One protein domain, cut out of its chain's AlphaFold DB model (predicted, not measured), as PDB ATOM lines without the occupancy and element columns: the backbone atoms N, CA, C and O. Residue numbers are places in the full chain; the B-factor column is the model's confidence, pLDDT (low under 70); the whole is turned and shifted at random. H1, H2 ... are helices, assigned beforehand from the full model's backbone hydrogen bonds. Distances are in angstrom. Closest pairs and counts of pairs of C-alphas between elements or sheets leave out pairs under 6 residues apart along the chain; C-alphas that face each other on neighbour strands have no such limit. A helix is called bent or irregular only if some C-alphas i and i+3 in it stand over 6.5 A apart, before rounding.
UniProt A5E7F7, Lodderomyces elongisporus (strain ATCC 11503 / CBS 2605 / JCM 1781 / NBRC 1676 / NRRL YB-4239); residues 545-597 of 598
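Overview. This is residues 545 to 597 of the 598 residues of a protein of Lodderomyces elongisporus (strain ATCC 11503 / CBS 2605 / JCM 1781 / NBRC 1676 / NRRL YB-4239) (UniProt A5E7F7). Two short helices, H1 and H2, stand steeply to each other as a loose corner, with H1 ending close to H2, and a thin arm runs away from them to a third short helix, H3. Residues 590 to 597, which hold most of H3, stick out free and add to the length of the whole. The printed part has 53 residues with three named helices, in the order H1, H2, H3 along the chain, and no named strand; the class is all helix. The whole is loose, with a radius of gyration of the C-alphas of 12.8 A, and spans 36 by 26 by 16 A.

Along the chain. H1 and H2 are the longest helices by residues, with 10 each. H2 is residues 566 to 575, 16.8 A from first to last C-alpha. It is neither bent nor irregular, but only just: C-alphas 571 and 574 are 6.1 A apart. H1 is residues 545 to 554, 14.2 A long, and begins with C-alpha 545 at (105.177, 104.212, 125.491). H3 is residues 587 to 595, 13.3 A long, from C-alpha 587 at (108.531, 96.203, 136.188) to C-alpha 595 at (96.641, 100.568, 140.162).

Arrangement. H1 and H2 are close but not clearly touching, with 2 pairs of C-alphas within 8 A. Their closest C-alphas, those of Lys 554 and Leu 572, are 7.4 A apart, and their centres are 12.2 A apart. They run the same way at a steep tilt of 67 degrees, only just short of about perpendicular. H3 touches no helix: H1 and H3 are apart, and H2 and H3 are apart too. In H1 every O i to N i+4 pair is within hydrogen-bond range. In H3 4 of 5 such pairs are, and in H2 0 of 6, while 7 of 7 O i to N i+3 pairs in H2 are within range.

Size, cuts and confidence. The C-alphas farthest apart are those of Arg 574 and Arg 597, 36.9 A. Without residues 590 to 597, which stand free and of which 590 to 595 belong to H3, the body of 45 residues spans 27 by 22 by 14 A, with a radius of gyration of 10.6 A. The printed part has no cut. The links H1 to H2 and H2 to H3 are both long, with 11 residues each. The mean pLDDT of the printed part is 75.3; residues 579 to 597 are under 70, and H3 has a mean of 46.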
ATOM      1  N   PRO A 545     104.299 103.139 125.954       91.88
ATOM      2  CA  PRO A 545     105.177 104.212 125.491       91.88
ATOM      3  C   PRO A 545     106.613 104.072 126.018       91.88
ATOM      4  O   PRO A 545     107.562 104.403 125.308       91.88
ATOM      5  N   LYS A 546     106.798 103.520 127.226       92.25
ATOM      6  CA  LYS A 546     108.124 103.277 127.822       92.25
ATOM      7  C   LYS A 546     108.917 102.231 127.037       92.25
ATOM      8  O   LYS A 546     110.074 102.474 126.698       92.25
ATOM      9  N   LEU A 547     108.296 101.095 126.702       91.94
ATOM     10  CA  LEU A 547     108.929 100.084 125.850       91.94
ATOM     11  C   LEU A 547     109.193 100.634 124.449       91.94
ATOM     12  O   LEU A 547     110.279 100.435 123.911       91.94
ATOM     13  N   ALA A 548     108.238 101.369 123.880       94.31
ATOM     14  CA  ALA A 548     108.406 101.979 122.569       94.31
ATOM     15  C   ALA A 548     109.611 102.941 122.528       94.31
ATOM     16  O   ALA A 548     110.378 102.918 121.563       94.31
ATOM     17  N   ALA A 549     109.811 103.746 123.578       93.75
ATOM     18  CA  ALA A 549     110.959 104.642 123.720       93.75
ATOM     19  C   ALA A 549     112.280 103.882 123.942       93.75
ATOM     20  O   ALA A 549     113.319 104.272 123.407       93.75
ATOM     21  N   LEU A 550     112.257 102.775 124.690       91.75
ATOM     22  CA  LEU A 550     113.426 101.908 124.860       91.75
ATOM     23  C   LEU A 550     113.858 101.279 123.528       91.75
ATOM     24  O   LEU A 550     115.048 101.301 123.210       91.75
ATOM     25  N   ILE A 551     112.903 100.766 122.745       92.00
ATOM     26  CA  ILE A 551     113.146 100.223 121.401       92.00
ATOM     27  C   ILE A 551     113.745 101.307 120.504       92.00
ATOM     28  O   ILE A 551     114.806 101.090 119.924       92.00
ATOM     29  N   ALA A 552     113.121 102.490 120.454       94.75
ATOM     30  CA  ALA A 552     113.627 103.641 119.706       94.75
ATOM     31  C   ALA A 552     115.081 103.965 120.082       94.75
ATOM     32  O   ALA A 552     115.940 104.101 119.215       94.75
ATOM     33  N   LYS A 553     115.396 104.009 121.382       94.19
ATOM     34  CA  LYS A 553     116.754 104.269 121.872       94.19
ATOM     35  C   LYS A 553     117.750 103.182 121.458       94.19
ATOM     36  O   LYS A 553     118.853 103.512 121.035       94.19
ATOM     37  N   LYS A 554     117.393 101.899 121.587       89.75
ATOM     38  CA  LYS A 554     118.278 100.772 121.239       89.75
ATOM     39  C   LYS A 554     118.529 100.666 119.735       89.75
ATOM     40  O   LYS A 554     119.641 100.346 119.334       89.75
ATOM     41  N   LEU A 555     117.529 100.989 118.918       92.31
ATOM     42  CA  LEU A 555     117.640 101.010 117.459       92.31
ATOM     43  C   LEU A 555     118.225 102.319 116.900       92.31
ATOM     44  O   LEU A 555     118.338 102.443 115.681       92.31
ATOM     45  N   ASN A 556     118.580 103.283 117.763       94.94
ATOM     46  CA  ASN A 556     118.971 104.642 117.375       94.94
ATOM     47  C   ASN A 556     117.961 105.290 116.401       94.94
ATOM     48  O   ASN A 556     118.321 105.852 115.370       94.94
ATOM     49  N   ASP A 557     116.675 105.163 116.729       94.19
ATOM     50  CA  ASP A 557     115.528 105.583 115.925       94.19
ATOM     51  C   ASP A 557     114.667 106.600 116.700       94.19
ATOM     52  O   ASP A 557     113.577 106.265 117.175       94.19
ATOM     53  N   PRO A 558     115.143 107.848 116.882       92.88
ATOM     54  CA  PRO A 558     114.441 108.865 117.672       92.88
ATOM     55  C   PRO A 558     113.082 109.271 117.078       92.88
ATOM     56  O   PRO A 558     112.239 109.814 117.790       92.88
ATOM     57  N   ASN A 559     112.860 108.988 115.791       91.44
ATOM     58  CA  ASN A 559     111.635 109.311 115.065       91.44
ATOM     59  C   ASN A 559     110.621 108.158 115.043       91.44
ATOM     60  O   ASN A 559     109.549 108.322 114.459       91.44
ATOM     61  N   TYR A 560     110.928 107.032 115.697       95.00
ATOM     62  CA  TYR A 560     110.074 105.843 115.769       95.00
ATOM     63  C   TYR A 560     109.688 105.280 114.386       95.00
ATOM     64  O   TYR A 560     108.582 104.769 114.189       95.00
ATOM     65  N   GLU A 561     110.592 105.344 113.410       94.38
ATOM     66  CA  GLU A 561     110.385 104.821 112.056       94.38
ATOM     67  C   GLU A 561     110.129 103.303 112.027       94.38
ATOM     68  O   GLU A 561     109.452 102.795 111.132       94.38
ATOM     69  N   TYR A 562     110.589 102.550 113.029       94.50
ATOM     70  CA  TYR A 562     110.257 101.130 113.171       94.50
ATOM     71  C   TYR A 562     108.738 100.869 113.277       94.50
ATOM     72  O   TYR A 562     108.288  99.763 112.982       94.50
ATOM     73  N   LEU A 563     107.915 101.866 113.642       95.38
ATOM     74  CA  LEU A 563     106.450 101.737 113.688       95.38
ATOM     75  C   LEU A 563     105.800 101.638 112.295       95.38
ATOM     76  O   LEU A 563     104.662 101.167 112.183       95.38
ATOM     77  N   THR A 564     106.499 102.059 111.236       94.69
ATOM     78  CA  THR A 564     106.091 101.841 109.836       94.69
ATOM     79  C   THR A 564     106.855 100.695 109.176       94.69
ATOM     80  O   THR A 564     106.376 100.140 108.187       94.69
ATOM     81  N   ASN A 565     107.987 100.277 109.754       93.12
ATOM     82  CA  ASN A 565     108.782  99.133 109.314       93.12
ATOM     83  C   ASN A 565     109.154  98.210 110.491       93.12
ATOM     84  O   ASN A 565     110.286  98.222 110.984       93.12
ATOM     85  N   LEU A 566     108.202  97.368 110.908       93.69
ATOM     86  CA  LEU A 566     108.389  96.445 112.036       93.69
ATOM     87  C   LEU A 566     109.482  95.392 111.809       93.69
ATOM     88  O   LEU A 566     109.964  94.819 112.782       93.69
ATOM     89  N   GLY A 567     109.930  95.169 110.567       92.06
ATOM     90  CA  GLY A 567     111.060  94.279 110.280       92.06
ATOM     91  C   GLY A 567     112.349  94.702 110.995       92.06
ATOM     92  O   GLY A 567     113.161  93.851 111.351       92.06
ATOM     93  N   ARG A 568     112.493  95.999 111.303       91.69
ATOM     94  CA  ARG A 568     113.614  96.547 112.084       91.69
ATOM     95  C   ARG A 568     113.679  96.026 113.518       91.69
ATOM     96  O   ARG A 568     114.746  96.065 114.118       91.69
ATOM     97  N   LEU A 569     112.580  95.510 114.079       91.69
ATOM     98  CA  LEU A 569     112.602  94.927 115.425       91.69
ATOM     99  C   LEU A 569     113.536  93.715 115.521       91.69
ATOM    100  O   LEU A 569     114.015  93.421 116.611       91.69
ATOM    101  N   LYS A 570     113.859  93.061 114.397       91.62
ATOM    102  CA  LYS A 570     114.846  91.977 114.360       91.62
ATOM    103  C   LYS A 570     116.239  92.428 114.812       91.62
ATOM    104  O   LYS A 570     116.963  91.659 115.432       91.62
ATOM    105  N   ASP A 571     116.604  93.692 114.592       89.62
ATOM    106  CA  ASP A 571     117.900  94.219 115.037       89.62
ATOM    107  C   ASP A 571     118.038  94.264 116.568       89.62
ATOM    108  O   ASP A 571     119.154  94.384 117.078       89.62
ATOM    109  N   LEU A 572     116.933  94.104 117.314       87.06
ATOM    110  CA  LEU A 572     116.967  93.972 118.769       87.06
ATOM    111  C   LEU A 572     117.649  92.679 119.240       87.06
ATOM    112  O   LEU A 572     118.146  92.653 120.365       87.06
ATOM    113  N   GLU A 573     117.735  91.642 118.394       88.00
ATOM    114  CA  GLU A 573     118.407  90.369 118.713       88.00
ATOM    115  C   GLU A 573     119.872  90.578 119.140       88.00
ATOM    116  O   GLU A 573     120.398  89.837 119.965       88.00
ATOM    117  N   ARG A 574     120.516  91.651 118.661       88.19
ATOM    118  CA  ARG A 574     121.908  92.003 118.998       88.19
ATOM    119  C   ARG A 574     122.102  92.439 120.454       88.19
ATOM    120  O   ARG A 574     123.237  92.565 120.898       88.19
ATOM    121  N   PHE A 575     121.016  92.711 121.177       82.62
ATOM    122  CA  PHE A 575     121.041  93.203 122.556       82.62
ATOM    123  C   PHE A 575     120.514  92.177 123.572       82.62
ATOM    124  O   PHE A 575     120.277  92.552 124.719       82.62
ATOM    125  N   ILE A 576     120.317  90.911 123.175       80.12
ATOM    126  CA  ILE A 576     119.801  89.845 124.057       80.12
ATOM    127  C   ILE A 576     120.739  89.597 125.250       80.12
ATOM    128  O   ILE A 576     120.266  89.506 126.380       80.12
ATOM    129  N   ASP A 577     122.054  89.582 125.016       77.25
ATOM    130  CA  ASP A 577     123.069  89.310 126.049       77.25
ATOM    131  C   ASP A 577     123.509  90.567 126.832       77.25
ATOM    132  O   ASP A 577     124.417  90.525 127.661       77.25
ATOM    133  N   ASP A 578     122.876  91.717 126.583       70.75
ATOM    134  CA  ASP A 578     123.168  92.962 127.293       70.75
ATOM    135  C   ASP A 578     122.432  92.973 128.649       70.75
ATOM    136  O   ASP A 578     121.264  93.364 128.728       70.75
ATOM    137  N   GLU A 579     123.109  92.560 129.734       57.75
ATOM    138  CA  GLU A 579     122.556  92.437 131.104       57.75
ATOM    139  C   GLU A 579     121.810  93.692 131.609       57.75
ATOM    140  O   GLU A 579     120.903  93.596 132.442       57.75
ATOM    141  N   LYS A 580     122.140  94.889 131.097       57.53
ATOM    142  CA  LYS A 580     121.451  96.147 131.448       57.53
ATOM    143  C   LYS A 580     120.054  96.273 130.825       57.53
ATOM    144  O   LYS A 580     119.254  97.080 131.302       57.53
ATOM    145  N   SER A 581     119.742  95.505 129.783       51.91
ATOM    146  CA  SER A 581     118.471  95.574 129.048       51.91
ATOM    147  C   SER A 581     117.335  94.806 129.742       51.91
ATOM    148  O   SER A 581     116.186  95.243 129.680       51.91
ATOM    149  N   SER A 582     117.639  93.734 130.486       50.94
ATOM    150  CA  SER A 582     116.637  92.844 131.108       50.94
ATOM    151  C   SER A 582     115.863  93.431 132.298       50.94
ATOM    152  O   SER A 582     114.844  92.869 132.690       50.94
ATOM    153  N   ARG A 583     116.300  94.552 132.897       54.22
ATOM    154  CA  ARG A 583     115.697  95.081 134.144       54.22
ATOM    155  C   ARG A 583     114.685  96.221 133.966       54.22
ATOM    156  O   ARG A 583     113.884  96.444 134.865       54.22
ATOM    157  N   ASN A 584     114.680  96.935 132.836       53.81
ATOM    158  CA  ASN A 584     114.008  98.245 132.745       53.81
ATOM    159  C   ASN A 584     112.607  98.248 132.095       53.81
ATOM    160  O   ASN A 584     111.895  99.239 132.235       53.81
ATOM    161  N   GLY A 585     112.198  97.192 131.381       50.94
ATOM    162  CA  GLY A 585     110.941  97.192 130.608       50.94
ATOM    163  C   GLY A 585     109.717  96.593 131.315       50.94
ATOM    164  O   GLY A 585     108.596  97.045 131.094       50.94
ATOM    165  N   THR A 586     109.910  95.579 132.162       50.78
ATOM    166  CA  THR A 586     108.811  94.716 132.642       50.78
ATOM    167  C   THR A 586     108.179  95.198 133.952       50.78
ATOM    168  O   THR A 586     106.984  95.017 134.167       50.78
ATOM    169  N   LEU A 587     108.957  95.848 134.825       46.44
ATOM    170  CA  LEU A 587     108.531  96.203 136.188       46.44
ATOM    171  C   LEU A 587     107.466  97.311 136.242       46.44
ATOM    172  O   LEU A 587     106.572  97.231 137.075       46.44
ATOM    173  N   SER A 588     107.502  98.309 135.351       47.16
ATOM    174  CA  SER A 588     106.575  99.452 135.440       47.16
ATOM    175  C   SER A 588     105.153  99.164 134.951       47.16
ATOM    176  O   SER A 588     104.219  99.835 135.378       47.16
ATOM    177  N   ASN A 589     104.972  98.190 134.051       49.56
ATOM    178  CA  ASN A 589     103.637  97.827 133.556       49.56
ATOM    179  C   ASN A 589     102.855  97.010 134.586       49.56
ATOM    180  O   ASN A 589     101.634  97.131 134.668       49.56
ATOM    181  N   LEU A 590     103.562  96.216 135.397       44.81
ATOM    182  CA  LEU A 590     102.970  95.514 136.534       44.81
ATOM    183  C   LEU A 590     102.447  96.500 137.586       44.81
ATOM    184  O   LEU A 590     101.412  96.232 138.181       44.81
ATOM    185  N   THR A 591     103.109  97.650 137.771       46.47
ATOM    186  CA  THR A 591     102.654  98.704 138.694       46.47
ATOM    187  C   THR A 591     101.374  99.374 138.197       46.47
ATOM    188  O   THR A 591     100.395  99.394 138.928       46.47
ATOM    189  N   ILE A 592     101.321  99.795 136.924       50.50
ATOM    190  CA  ILE A 592     100.103 100.400 136.351       50.50
ATOM    191  C   ILE A 592      98.941  99.400 136.393       50.50
ATOM    192  O   ILE A 592      97.850  99.756 136.812       50.50
ATOM    193  N   SER A 593      99.159  98.130 136.026       45.44
ATOM    194  CA  SER A 593      98.112  97.097 136.118       45.44
ATOM    195  C   SER A 593      97.650  96.815 137.555       45.44
ATOM    196  O   SER A 593      96.549  96.293 137.727       45.44
ATOM    197  N   ALA A 594      98.476  97.100 138.566       39.03
ATOM    198  CA  ALA A 594      98.095  96.984 139.969       39.03
ATOM    199  C   ALA A 594      97.247  98.179 140.431       39.03
ATOM    200  O   ALA A 594      96.350  97.975 141.238       39.03
ATOM    201  N   ASP A 595      97.448  99.373 139.863       45.66
ATOM    202  CA  ASP A 595      96.641 100.568 140.162       45.66
ATOM    203  C   ASP A 595      95.192 100.459 139.634       45.66
ATOM    204  O   ASP A 595      94.287 101.070 140.190       45.66
ATOM    205  N   TRP A 596      94.938  99.608 138.626       37.66
ATOM    206  CA  TRP A 596      93.579  99.233 138.183       37.66
ATOM    207  C   TRP A 596      92.860  98.258 139.138       37.66
ATOM    208  O   TRP A 596      91.710  97.899 138.889       37.66
ATOM    209  N   ARG A 597      93.519  97.789 140.209       27.78
ATOM    210  CA  ARG A 597      92.899  96.971 141.261       27.78
ATOM    211  C   ARG A 597      92.476  97.844 142.443       27.78
ATOM    212  O   ARG A 597      93.060  97.711 143.512       27.78
TER     213      ARG A 597